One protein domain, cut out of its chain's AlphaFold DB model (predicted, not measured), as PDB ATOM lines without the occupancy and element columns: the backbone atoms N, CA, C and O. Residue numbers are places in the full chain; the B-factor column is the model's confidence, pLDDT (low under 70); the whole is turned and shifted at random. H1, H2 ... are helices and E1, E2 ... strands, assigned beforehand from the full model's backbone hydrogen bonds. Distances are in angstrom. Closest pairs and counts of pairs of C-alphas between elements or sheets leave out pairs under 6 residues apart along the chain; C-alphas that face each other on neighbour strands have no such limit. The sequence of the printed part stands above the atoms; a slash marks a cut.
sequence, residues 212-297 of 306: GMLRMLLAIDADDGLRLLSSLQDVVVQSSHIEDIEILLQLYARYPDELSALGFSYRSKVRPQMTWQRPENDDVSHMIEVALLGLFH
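What this domain is: This is residues 212 to 297 of the 306 residues of an uncharacterized protein of Pomacea canaliculata (UniProt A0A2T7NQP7). Five helices are packed mostly crosswise, with H2 between H5 on one side and H3 on the other, H4 meeting H3 only at the corner by their tight link, and H1, the first along the chain, close to H4, H2 and H5. A small two-stranded hairpin, E1 and E2, packs on H3 at one end of the long axis, and H5 lies toward the other end. The printed part has 86 residues, in the order H1, H2, H3, H4, E1, E2, H5; the sheet is antiparallel and the class mostly helix. It is compact, with a radius of gyration of the C-alphas of 11.9 A, and elongated, spanning 36 by 24 by 21 A.

How they stand to each other: H1, residues 212 to 219, only just touches H4, residues 256 to 261, with 3 pairs of C-alphas within 8 A, the closest Met 213 and Glu 258 at 5.6 A. H2, residues 222 to 237, touches H5, residues 282 to 296, opposite ways at a tilt of 37 degrees, only just steep; the closest C-alphas are Ala 222 and Phe 296, 5.5 A. With residues 224 to 228 alone H2 touches H3, residues 245 to 254, at a steep tilt of 66 degrees, the closest C-alphas being Asp 224 and Ile 247, 6.9 A. The closest C-alphas of H3 and E2, residues 273 to 276, are Ile 245 and Met 274, 6.2 A. E2 forms an antiparallel hairpin with E1, residues 264 to 267; N 265 and O 275 are 2.8 A apart, within hydrogen-bond range. H3 and H5 are apart. Every O i to N i+4 pair is within range in H1, H3, H4 and H5, and 11 of 12 in H2.

Where its parts are: H1 begins at C-alpha 212, (-32.034, 32.199, -9.462). H2 is 22.7 A long, H3 14.4 A and H5 21.2 A, ending at C-alpha 296, (-25.202, 46.422, 0.166).

The domain as a whole: The C-alphas farthest apart, Val 270 and Gly 294, are 37.2 A apart. The printed part has no cut and no long link. pLDDT is under 70 in residues 234 to 243 and 268 to 272.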
ATOM      1  N   GLY A 212     -30.841  31.627 -10.089       89.44
ATOM      2  CA  GLY A 212     -32.034  32.199  -9.462       89.44
ATOM      3  C   GLY A 212     -31.648  33.147  -8.332       89.44
ATOM      4  O   GLY A 212     -32.051  34.311  -8.317       89.44
ATOM      5  N   MET A 213     -30.732  32.700  -7.476       90.94
ATOM      6  CA  MET A 213     -30.204  33.468  -6.357       90.94
ATOM      7  C   MET A 213     -29.482  34.733  -6.826       90.94
ATOM      8  O   MET A 213     -29.720  35.821  -6.300       90.94
ATOM      9  N   LEU A 214     -28.642  34.627  -7.864       91.31
ATOM     10  CA  LEU A 214     -27.963  35.791  -8.434       91.31
ATOM     11  C   LEU A 214     -28.968  36.800  -9.017       91.31
ATOM     12  O   LEU A 214     -28.797  38.011  -8.857       91.31
ATOM     13  N   ARG A 215     -30.036  36.315  -9.667       89.88
ATOM     14  CA  ARG A 215     -31.122  37.164 -10.178       89.88
ATOM     15  C   ARG A 215     -31.882  37.868  -9.071       89.88
ATOM     16  O   ARG A 215     -32.142  39.060  -9.212       89.88
ATOM     17  N   MET A 216     -32.201  37.163  -7.994       91.94
ATOM     18  CA  MET A 216     -32.826  37.754  -6.818       91.94
ATOM     19  C   MET A 216     -31.945  38.871  -6.245       91.94
ATOM     20  O   MET A 216     -32.405  40.007  -6.147       91.94
ATOM     21  N   LEU A 217     -30.667  38.590  -5.963       91.94
ATOM     22  CA  LEU A 217     -29.731  39.563  -5.386       91.94
ATOM     23  C   LEU A 217     -29.555  40.826  -6.230       91.94
ATOM     24  O   LEU A 217     -29.368  41.913  -5.697       91.94
ATOM     25  N   LEU A 218     -29.582  40.709  -7.554       89.94
ATOM     26  CA  LEU A 218     -29.402  41.870  -8.424       89.94
ATOM     27  C   LEU A 218     -30.704  42.637  -8.685       89.94
ATOM     28  O   LEU A 218     -30.641  43.782  -9.135       89.94
ATOM     29  N   ALA A 219     -31.859  42.044  -8.374       88.81
ATOM     30  CA  ALA A 219     -33.171  42.669  -8.510       88.81
ATOM     31  C   ALA A 219     -33.648  43.408  -7.248       88.81
ATOM     32  O   ALA A 219     -34.505  44.281  -7.367       88.81
ATOM     33  N   ILE A 220     -33.128  43.061  -6.066       90.25
ATOM     34  CA  ILE A 220     -33.452  43.765  -4.817       90.25
ATOM     35  C   ILE A 220     -32.772  45.137  -4.761       90.25
ATOM     36  O   ILE A 220     -31.695  45.349  -5.333       90.25
ATOM     37  N   ASP A 221     -33.419  46.094  -4.102       89.06
ATOM     38  CA  ASP A 221     -32.810  47.389  -3.819       89.06
ATOM     39  C   ASP A 221     -31.839  47.297  -2.628       89.06
ATOM     40  O   ASP A 221     -31.580  46.220  -2.089       89.06
ATOM     41  N   ALA A 222     -31.191  48.417  -2.298       86.38
ATOM     42  CA  ALA A 222     -30.173  48.416  -1.254       86.38
ATOM     43  C   ALA A 222     -30.761  48.193   0.146       86.38
ATOM     44  O   ALA A 222     -30.178  47.448   0.932       86.38
ATOM     45  N   ASP A 223     -31.922  48.787   0.423       87.38
ATOM     46  CA  ASP A 223     -32.583  48.698   1.724       87.38
ATOM     47  C   ASP A 223     -33.100  47.272   1.966       87.38
ATOM     48  O   ASP A 223     -32.834  46.684   3.015       87.38
ATOM     49  N   ASP A 224     -33.749  46.662   0.972       88.31
ATOM     50  CA  ASP A 224     -34.206  45.272   1.036       88.31
ATOM     51  C   ASP A 224     -33.031  44.290   1.152       88.31
ATOM     52  O   ASP A 224     -33.127  43.291   1.869       88.31
ATOM     53  N   GLY A 225     -31.904  44.580   0.490       89.06
ATOM     54  CA  GLY A 225     -30.664  43.809   0.621       89.06
ATOM     55  C   GLY A 225     -30.098  43.820   2.042       89.06
ATOM     56  O   GLY A 225     -29.744  42.764   2.570       89.06
ATOM     57  N   LEU A 226     -30.068  44.986   2.693       87.75
ATOM     58  CA  LEU A 226     -29.635  45.116   4.088       87.75
ATOM     59  C   LEU A 226     -30.583  44.407   5.060       87.75
ATOM     60  O   LEU A 226     -30.133  43.726   5.979       87.75
ATOM     61  N   ARG A 227     -31.895  44.510   4.837       87.44
ATOM     62  CA  ARG A 227     -32.903  43.836   5.670       87.44
ATOM     63  C   ARG A 227     -32.851  42.316   5.535       87.44
ATOM     64  O   ARG A 227     -32.998  41.597   6.525       87.44
ATOM     65  N   LEU A 228     -32.592  41.811   4.325       87.50
ATOM     66  CA  LEU A 228     -32.349  40.386   4.097       87.50
ATOM     67  C   LEU A 228     -31.070  39.919   4.805       87.50
ATOM     68  O   LEU A 228     -31.086  38.859   5.429       87.50
ATOM     69  N   LEU A 229     -29.992  40.711   4.754       87.56
ATOM     70  CA  LEU A 229     -28.756  40.423   5.485       87.56
ATOM     71  C   LEU A 229     -29.000  40.347   6.998       87.56
ATOM     72  O   LEU A 229     -28.605  39.359   7.613       87.56
ATOM     73  N   SER A 230     -29.697  41.333   7.577       82.88
ATOM     74  CA  SER A 230     -30.069  41.326   9.001       82.88
ATOM     75  C   SER A 230     -30.873  40.076   9.347       82.88
ATOM     76  O   SER A 230     -30.523  39.348  10.267       82.88
ATOM     77  N   SER A 231     -31.884  39.751   8.534       82.31
ATOM     78  CA  SER A 231     -32.727  38.571   8.748       82.31
ATOM     79  C   SER A 231     -31.940  37.257   8.723       82.31
ATOM     80  O   SER A 231     -32.297  36.326   9.438       82.31
ATOM     81  N   LEU A 232     -30.889  37.148   7.904       79.94
ATOM     82  CA  LEU A 232     -30.008  35.976   7.897       79.94
ATOM     83  C   LEU A 232     -29.132  35.931   9.157       79.94
ATOM     84  O   LEU A 232     -29.064  34.895   9.816       79.94
ATOM     85  N   GLN A 233     -28.538  37.063   9.542       76.94
ATOM     86  CA  GLN A 233     -27.678  37.167  10.725       76.94
ATOM     87  C   GLN A 233     -28.438  36.903  12.035       76.94
ATOM     88  O   GLN A 233     -27.964  36.137  12.876       76.94
ATOM     89  N   ASP A 234     -29.643  37.458  12.189       66.06
ATOM     90  CA  ASP A 234     -30.495  37.282  13.375       66.06
ATOM     91  C   ASP A 234     -30.833  35.808  13.605       66.06
ATOM     92  O   ASP A 234     -30.795  35.281  14.722       66.06
ATOM     93  N   VAL A 235     -31.114  35.113  12.508       65.62
ATOM     94  CA  VAL A 235     -31.548  33.725  12.515       65.62
ATOM     95  C   VAL A 235     -30.387  32.751  12.778       65.62
ATOM     96  O   VAL A 235     -30.605  31.687  13.365       65.62
ATOM     97  N   VAL A 236     -29.150  33.128  12.431       58.47
ATOM     98  CA  VAL A 236     -27.923  32.402  12.805       58.47
ATOM     99  C   VAL A 236     -27.574  32.607  14.287       58.47
ATOM    100  O   VAL A 236     -27.080  31.678  14.931       58.47
ATOM    101  N   VAL A 237     -27.849  33.791  14.851       55.50
ATOM    102  CA  VAL A 237     -27.427  34.160  16.213       55.50
ATOM    103  C   VAL A 237     -28.390  33.680  17.302       55.50
ATOM    104  O   VAL A 237     -27.895  33.215  18.332       55.50
ATOM    105  N   GLN A 238     -29.723  33.739  17.136       49.91
ATOM    106  CA  GLN A 238     -30.655  33.216  18.152       49.91
ATOM    107  C   GLN A 238     -32.131  33.069  17.706       49.91
ATOM    108  O   GLN A 238     -32.717  33.866  16.992       49.91
ATOM    109  N   SER A 239     -32.748  32.006  18.228       52.84
ATOM    110  CA  SER A 239     -34.107  31.471  18.052       52.84
ATOM    111  C   SER A 239     -35.318  32.434  17.957       52.84
ATOM    112  O   SER A 239     -35.621  33.171  18.893       52.84
ATOM    113  N   SER A 240     -36.167  32.166  16.952       51.22
ATOM    114  CA  SER A 240     -37.649  32.265  16.908       51.22
ATOM    115  C   SER A 240     -38.348  33.556  16.466       51.22
ATOM    116  O   SER A 240     -39.530  33.467  16.124       51.22
ATOM    117  N   HIS A 241     -37.670  34.701  16.376       54.62
ATOM    118  CA  HIS A 241     -38.296  35.934  15.891       54.62
ATOM    119  C   HIS A 241     -37.495  36.557  14.752       54.62
ATOM    120  O   HIS A 241     -36.402  37.057  14.951       54.62
ATOM    121  N   ILE A 242     -38.076  36.518  13.554       64.62
ATOM    122  CA  ILE A 242     -37.607  37.296  12.412       64.62
ATOM    123  C   ILE A 242     -38.230  38.687  12.565       64.62
ATOM    124  O   ILE A 242     -39.459  38.791  12.598       64.62
ATOM    125  N   GLU A 243     -37.417  39.735  12.697       62.97
ATOM    126  CA  GLU A 243     -37.918  41.110  12.844       62.97
ATOM    127  C   GLU A 243     -38.613  41.596  11.563       62.97
ATOM    128  O   GLU A 243     -39.665  42.233  11.606       62.97
ATOM    129  N   ASP A 244     -38.091  41.175  10.413       71.00
ATOM    130  CA  ASP A 244     -38.437  41.701   9.098       71.00
ATOM    131  C   ASP A 244     -39.277  40.722   8.252       71.00
ATOM    132  O   ASP A 244     -39.031  40.455   7.073       71.00
ATOM    133  N   ILE A 245     -40.343  40.179   8.853       76.56
ATOM    134  CA  ILE A 245     -41.242  39.219   8.180       76.56
ATOM    135  C   ILE A 245     -41.834  39.800   6.886       76.56
ATOM    136  O   ILE A 245     -42.026  39.060   5.925       76.56
ATOM    137  N   GLU A 246     -42.126  41.102   6.830       82.25
ATOM    138  CA  GLU A 246     -42.768  41.713   5.662       82.25
ATOM    139  C   GLU A 246     -41.909  41.614   4.395       82.25
ATOM    140  O   GLU A 246     -42.413  41.170   3.361       82.25
ATOM    141  N   ILE A 247     -40.617  41.955   4.470       85.94
ATOM    142  CA  ILE A 247     -39.730  41.852   3.306       85.94
ATOM    143  C   ILE A 247     -39.522  40.395   2.907       85.94
ATOM    144  O   ILE A 247     -39.604  40.068   1.725       85.94
ATOM    145  N   LEU A 248     -39.374  39.485   3.873       86.56
ATOM    146  CA  LEU A 248     -39.265  38.064   3.564       86.56
ATOM    147  C   LEU A 248     -40.523  37.538   2.870       86.56
ATOM    148  O   LEU A 248     -40.406  36.760   1.933       86.56
ATOM    149  N   LEU A 249     -41.722  37.973   3.266       86.81
ATOM    150  CA  LEU A 249     -42.962  37.604   2.575       86.81
ATOM    151  C   LEU A 249     -43.007  38.153   1.143       86.81
ATOM    152  O   LEU A 249     -43.429  37.440   0.232       86.81
ATOM    153  N   GLN A 250     -42.568  39.396   0.934       88.00
ATOM    154  CA  GLN A 250     -42.512  40.008  -0.396       88.00
ATOM    155  C   GLN A 250     -41.491  39.312  -1.306       88.00
ATOM    156  O   GLN A 250     -41.801  39.021  -2.464       88.00
ATOM    157  N   LEU A 251     -40.302  39.007  -0.781       88.56
ATOM    158  CA  LEU A 251     -39.266  38.269  -1.497       88.56
ATOM    159  C   LEU A 251     -39.710  36.837  -1.780       88.56
ATOM    160  O   LEU A 251     -39.622  36.408  -2.921       88.56
ATOM    161  N   TYR A 252     -40.285  36.134  -0.803       89.44
ATOM    162  CA  TYR A 252     -40.786  34.767  -0.977       89.44
ATOM    163  C   TYR A 252     -41.918  34.690  -2.009       89.44
ATOM    164  O   TYR A 252     -42.029  33.710  -2.737       89.44
ATOM    165  N   ALA A 253     -42.752  35.728  -2.127       89.25
ATOM    166  CA  ALA A 253     -43.776  35.790  -3.168       89.25
ATOM    167  C   ALA A 253     -43.189  35.899  -4.591       89.25
ATOM    168  O   ALA A 253     -43.861  35.527  -5.553       89.25
ATOM    169  N   ARG A 254     -41.961  36.418  -4.734       90.50
ATOM    170  CA  ARG A 254     -41.275  36.626  -6.023       90.50
ATOM    171  C   ARG A 254     -40.231  35.547  -6.333       90.50
ATOM    172  O   ARG A 254     -40.073  35.200  -7.499       90.50
ATOM    173  N   TYR A 255     -39.563  35.038  -5.303       91.94
ATOM    174  CA  TYR A 255     -38.411  34.134  -5.345       91.94
ATOM    175  C   TYR A 255     -38.580  32.991  -4.322       91.94
ATOM    176  O   TYR A 255     -37.806  32.871  -3.368       91.94
ATOM    177  N   PRO A 256     -39.662  32.191  -4.421       91.50
ATOM    178  CA  PRO A 256     -39.982  31.183  -3.412       91.50
ATOM    179  C   PRO A 256     -38.923  30.080  -3.325       91.50
ATOM    180  O   PRO A 256     -38.658  29.584  -2.230       91.50
ATOM    181  N   ASP A 257     -38.319  29.708  -4.455       91.69
ATOM    182  CA  ASP A 257     -37.330  28.633  -4.531       91.69
ATOM    183  C   ASP A 257     -35.998  29.080  -3.913       91.69
ATOM    184  O   ASP A 257     -35.410  28.358  -3.108       91.69
ATOM    185  N   GLU A 258     -35.569  30.308  -4.209       91.88
ATOM    186  CA  GLU A 258     -34.358  30.920  -3.665       91.88
ATOM    187  C   GLU A 258     -34.454  31.105  -2.147       91.88
ATOM    188  O   GLU A 258     -33.555  30.704  -1.410       91.88
ATOM    189  N   LEU A 259     -35.572  31.646  -1.650       90.06
ATOM    190  CA  LEU A 259     -35.783  31.811  -0.208       90.06
ATOM    191  C   LEU A 259     -35.889  30.457   0.504       90.06
ATOM    192  O   LEU A 259     -35.392  30.316   1.623       90.06
ATOM    193  N   SER A 260     -36.484  29.453  -0.147       88.31
ATOM    194  CA  SER A 260     -36.523  28.083   0.377       88.31
ATOM    195  C   SER A 260     -35.133  27.459   0.465       88.31
ATOM    196  O   SER A 260     -34.834  26.793   1.455       88.31
ATOM    197  N   ALA A 261     -34.259  27.712  -0.514       87.38
ATOM    198  CA  ALA A 261     -32.868  27.257  -0.484       87.38
ATOM    199  C   ALA A 261     -32.067  27.884   0.672       87.38
ATOM    200  O   ALA A 261     -31.162  27.246   1.206       87.38
ATOM    201  N   LEU A 262     -32.442  29.090   1.108       85.62
ATOM    202  CA  LEU A 262     -31.890  29.749   2.297       85.62
ATOM    203  C   LEU A 262     -32.522  29.273   3.612       85.62
ATOM    204  O   LEU A 262     -32.145  29.758   4.677       85.62
ATOM    205  N   GLY A 263     -33.478  28.342   3.560       84.50
ATOM    206  CA  GLY A 263     -34.137  27.780   4.736       84.50
ATOM    207  C   GLY A 263     -35.420  28.495   5.164       84.50
ATOM    208  O   GLY A 263     -36.056  28.072   6.135       84.50
ATOM    209  N   PHE A 264     -35.842  29.552   4.462       86.94
ATOM    210  CA  PHE A 264     -37.107  30.226   4.749       86.94
ATOM    211  C   PHE A 264     -38.286  29.431   4.194       86.94
ATOM    212  O   PHE A 264     -38.243  28.871   3.109       86.94
ATOM    213  N   SER A 265     -39.382  29.384   4.937       84.56
ATOM    214  CA  SER A 265     -40.602  28.694   4.531       84.56
ATOM    215  C   SER A 265     -41.826  29.473   4.979       84.56
ATOM    216  O   SER A 265     -41.929  29.922   6.124       84.56
ATOM    217  N   TYR A 266     -42.786  29.601   4.068       81.75
ATOM    218  CA  TYR A 266     -44.044  30.278   4.338       81.75
ATOM    219  C   TYR A 266     -45.107  29.298   4.843       81.75
ATOM    220  O   TYR A 266     -45.449  28.321   4.172       81.75
ATOM    221  N   ARG A 267     -45.692  29.569   6.018       74.38
ATOM    222  CA  ARG A 267     -46.822  28.795   6.558       74.38
ATOM    223  C   ARG A 267     -48.091  29.639   6.585       74.38
ATOM    224  O   ARG A 267     -48.216  30.586   7.349       74.38
ATOM    225  N   SER A 268     -49.085  29.226   5.797       61.19
ATOM    226  CA  SER A 268     -50.380  29.910   5.640       61.19
ATOM    227  C   SER A 268     -51.446  29.483   6.672       61.19
ATOM    228  O   SER A 268     -52.643  29.459   6.387       61.19
ATOM    229  N   LYS A 269     -51.063  29.097   7.896       52.72
ATOM    230  CA  LYS A 269     -52.061  28.720   8.915       52.72
ATOM    231  C   LYS A 269     -52.564  29.981   9.626       52.72
ATOM    232  O   LYS A 269     -52.038  30.378  10.655       52.72
ATOM    233  N   VAL A 270     -53.607  30.600   9.069       55.56
ATOM    234  CA  VAL A 270     -54.428  31.685   9.662       55.56
ATOM    235  C   VAL A 270     -53.755  33.068   9.765       55.56
ATOM    236  O   VAL A 270     -54.446  34.077   9.650       55.56
ATOM    237  N   ARG A 271     -52.427  33.156   9.906       66.06
ATOM    238  CA  ARG A 271     -51.642  34.395   9.751       66.06
ATOM    239  C   ARG A 271     -50.407  34.122   8.888       66.06
ATOM    240  O   ARG A 271     -49.877  33.016   8.992       66.06
ATOM    241  N   PRO A 272     -49.945  35.083   8.064       67.12
ATOM    242  CA  PRO A 272     -48.685  34.944   7.349       67.12
ATOM    243  C   PRO A 272     -47.566  34.743   8.374       67.12
ATOM    244  O   PRO A 272     -47.339  35.610   9.217       67.12
ATOM    245  N   GLN A 273     -46.918  33.583   8.351       74.38
ATOM    246  CA  GLN A 273     -45.765  33.296   9.196       74.38
ATOM    247  C   GLN A 273     -44.611  32.864   8.306       74.38
ATOM    248  O   GLN A 273     -44.766  31.947   7.493       74.38
ATOM    249  N   MET A 274     -43.471  33.526   8.480       82.12
ATOM    250  CA  MET A 274     -42.204  33.074   7.930       82.12
ATOM    251  C   MET A 274     -41.493  32.252   8.999       82.12
ATOM    252  O   MET A 274     -41.341  32.698  10.135       82.12
ATOM    253  N   THR A 275     -41.102  31.034   8.652       79.19
ATOM    254  CA  THR A 275     -40.291  30.175   9.513       79.19
ATOM    255  C   THR A 275     -38.961  29.917   8.842       79.19
ATOM    256  O   THR A 275     -38.931  29.702   7.636       79.19
ATOM    257  N   TRP A 276     -37.881  29.891   9.612       82.12
ATOM    258  CA  TRP A 276     -36.579  29.488   9.104       82.12
ATOM    259  C   TRP A 276     -36.141  28.166   9.720       82.12
ATOM    260  O   TRP A 276     -36.375  27.902  10.903       82.12
ATOM    261  N   GLN A 277     -35.518  27.333   8.901       78.50
ATOM    262  CA  GLN A 277     -34.812  26.135   9.321       78.50
ATOM    263  C   GLN A 277     -33.437  26.161   8.678       78.50
ATOM    264  O   GLN A 277     -33.330  26.498   7.503       78.50
ATOM    265  N   ARG A 278     -32.399  25.788   9.433       75.31
ATOM    266  CA  ARG A 278     -31.041  25.757   8.893       75.31
ATOM    267  C   ARG A 278     -31.013  24.880   7.636       75.31
ATOM    268  O   ARG A 278     -31.394  23.709   7.744       75.31
ATOM    269  N   PRO A 279     -30.606  25.419   6.476       75.56
ATOM    270  CA  PRO A 279     -30.523  24.624   5.265       75.56
ATOM    271  C   PRO A 279     -29.475  23.519   5.423       75.56
ATOM    272  O   PRO A 279     -28.481  23.670   6.130       75.56
ATOM    273  N   GLU A 280     -29.703  22.386   4.757       70.56
ATOM    274  CA  GLU A 280     -28.768  21.251   4.773       70.56
ATOM    275  C   GLU A 280     -27.423  21.608   4.117       70.56
ATOM    276  O   GLU A 280     -26.392  21.037   4.466       70.56
ATOM    277  N   ASN A 281     -27.438  22.573   3.191       70.25
ATOM    278  CA  ASN A 281     -26.258  23.119   2.533       70.25
ATOM    279  C   ASN A 281     -25.939  24.518   3.079       70.25
ATOM    280  O   ASN A 281     -26.375  25.534   2.536       70.25
ATOM    281  N   ASP A 282     -25.175  24.545   4.166       72.69
ATOM    282  CA  ASP A 282     -24.780  25.765   4.877       72.69
ATOM    283  C   ASP A 282     -23.933  26.706   3.998       72.69
ATOM    284  O   ASP A 282     -23.982  27.923   4.169       72.69
ATOM    285  N   ASP A 283     -23.209  26.169   3.010       75.94
ATOM    286  CA  ASP A 283     -22.306  26.944   2.148       75.94
ATOM    287  C   ASP A 283     -23.056  28.011   1.335       75.94
ATOM    288  O   ASP A 283     -22.530  29.099   1.096       75.94
ATOM    289  N   VAL A 284     -24.304  27.739   0.930       79.56
ATOM    290  CA  VAL A 284     -25.121  28.690   0.152       79.56
ATOM    291  C   VAL A 284     -25.520  29.897   0.993       79.56
ATOM    292  O   VAL A 284     -25.437  31.026   0.508       79.56
ATOM    293  N   SER A 285     -25.891  29.677   2.256       80.00
ATOM    294  CA  SER A 285     -26.194  30.760   3.193       80.00
ATOM    295  C   SER A 285     -24.964  31.630   3.450       80.00
ATOM    296  O   SER A 285     -25.043  32.851   3.385       80.00
ATOM    297  N   HIS A 286     -23.788  31.027   3.619       80.88
ATOM    298  CA  HIS A 286     -22.554  31.797   3.797       80.88
ATOM    299  C   HIS A 286     -22.192  32.606   2.545       80.88
ATOM    300  O   HIS A 286     -21.828  33.780   2.635       80.88
ATOM    301  N   MET A 287     -22.315  32.007   1.357       86.56
ATOM    302  CA  MET A 287     -22.078  32.718   0.100       86.56
ATOM    303  C   MET A 287     -23.052  33.886  -0.075       86.56
ATOM    304  O   MET A 287     -22.624  34.969  -0.483       86.56
ATOM    305  N   ILE A 288     -24.338  33.707   0.253       88.38
ATOM    306  CA  ILE A 288     -25.299  34.804   0.138       88.38
ATOM    307  C   ILE A 288     -25.023  35.906   1.159       88.38
ATOM    308  O   ILE A 288     -25.093  37.073   0.796       88.38
ATOM    309  N   GLU A 289     -24.652  35.569   2.394       87.00
ATOM    310  CA  GLU A 289     -24.302  36.553   3.421       87.00
ATOM    311  C   GLU A 289     -23.101  37.396   2.994       87.00
ATOM    312  O   GLU A 289     -23.162  38.623   3.042       87.00
ATOM    313  N   VAL A 290     -22.035  36.762   2.495       88.56
ATOM    314  CA  VAL A 290     -20.858  37.471   1.968       88.56
ATOM    315  C   VAL A 290     -21.232  38.348   0.772       88.56
ATOM    316  O   VAL A 290     -20.772  39.488   0.674       88.56
ATOM    317  N   ALA A 291     -22.069  37.843  -0.138       91.75
ATOM    318  CA  ALA A 291     -22.533  38.607  -1.290       91.75
ATOM    319  C   ALA A 291     -23.384  39.814  -0.870       91.75
ATOM    320  O   ALA A 291     -23.182  40.907  -1.392       91.75
ATOM    321  N   LEU A 292     -24.301  39.641   0.083       91.25
ATOM    322  CA  LEU A 292     -25.157  40.701   0.608       91.25
ATOM    323  C   LEU A 292     -24.337  41.759   1.350       91.25
ATOM    324  O   LEU A 292     -24.474  42.950   1.068       91.25
ATOM    325  N   LEU A 293     -23.431  41.328   2.232       89.38
ATOM    326  CA  LEU A 293     -22.512  42.215   2.942       89.38
ATOM    327  C   LEU A 293     -21.680  43.028   1.945       89.38
ATOM    328  O   LEU A 293     -21.609  44.248   2.037       89.38
ATOM    329  N   GLY A 294     -21.106  42.367   0.942       90.31
ATOM    330  CA  GLY A 294     -20.326  43.030  -0.094       90.31
ATOM    331  C   GLY A 294     -21.137  44.021  -0.931       90.31
ATOM    332  O   GLY A 294     -20.687  45.138  -1.169       90.31
ATOM    333  N   LEU A 295     -22.325  43.637  -1.397       92.06
ATOM    334  CA  LEU A 295     -23.097  44.429  -2.358       92.06
ATOM    335  C   LEU A 295     -23.893  45.584  -1.740       92.06
ATOM    336  O   LEU A 295     -24.212  46.524  -2.473       92.06
ATOM    337  N   PHE A 296     -24.233  45.508  -0.450       91.19
ATOM    338  CA  PHE A 296     -25.202  46.422   0.166       91.19
ATOM    339  C   PHE A 296     -24.711  47.116   1.437       91.19
ATOM    340  O   PHE A 296     -25.213  48.190   1.756       91.19
ATOM    341  N   HIS A 297     -23.733  46.553   2.149       89.06
ATOM    342  CA  HIS A 297     -23.243  47.146   3.390       89.06
ATOM    343  C   HIS A 297     -22.314  48.335   3.117       89.06
ATOM    344  O   HIS A 297     -21.471  48.290   2.220       89.06
TER     345      HIS A 297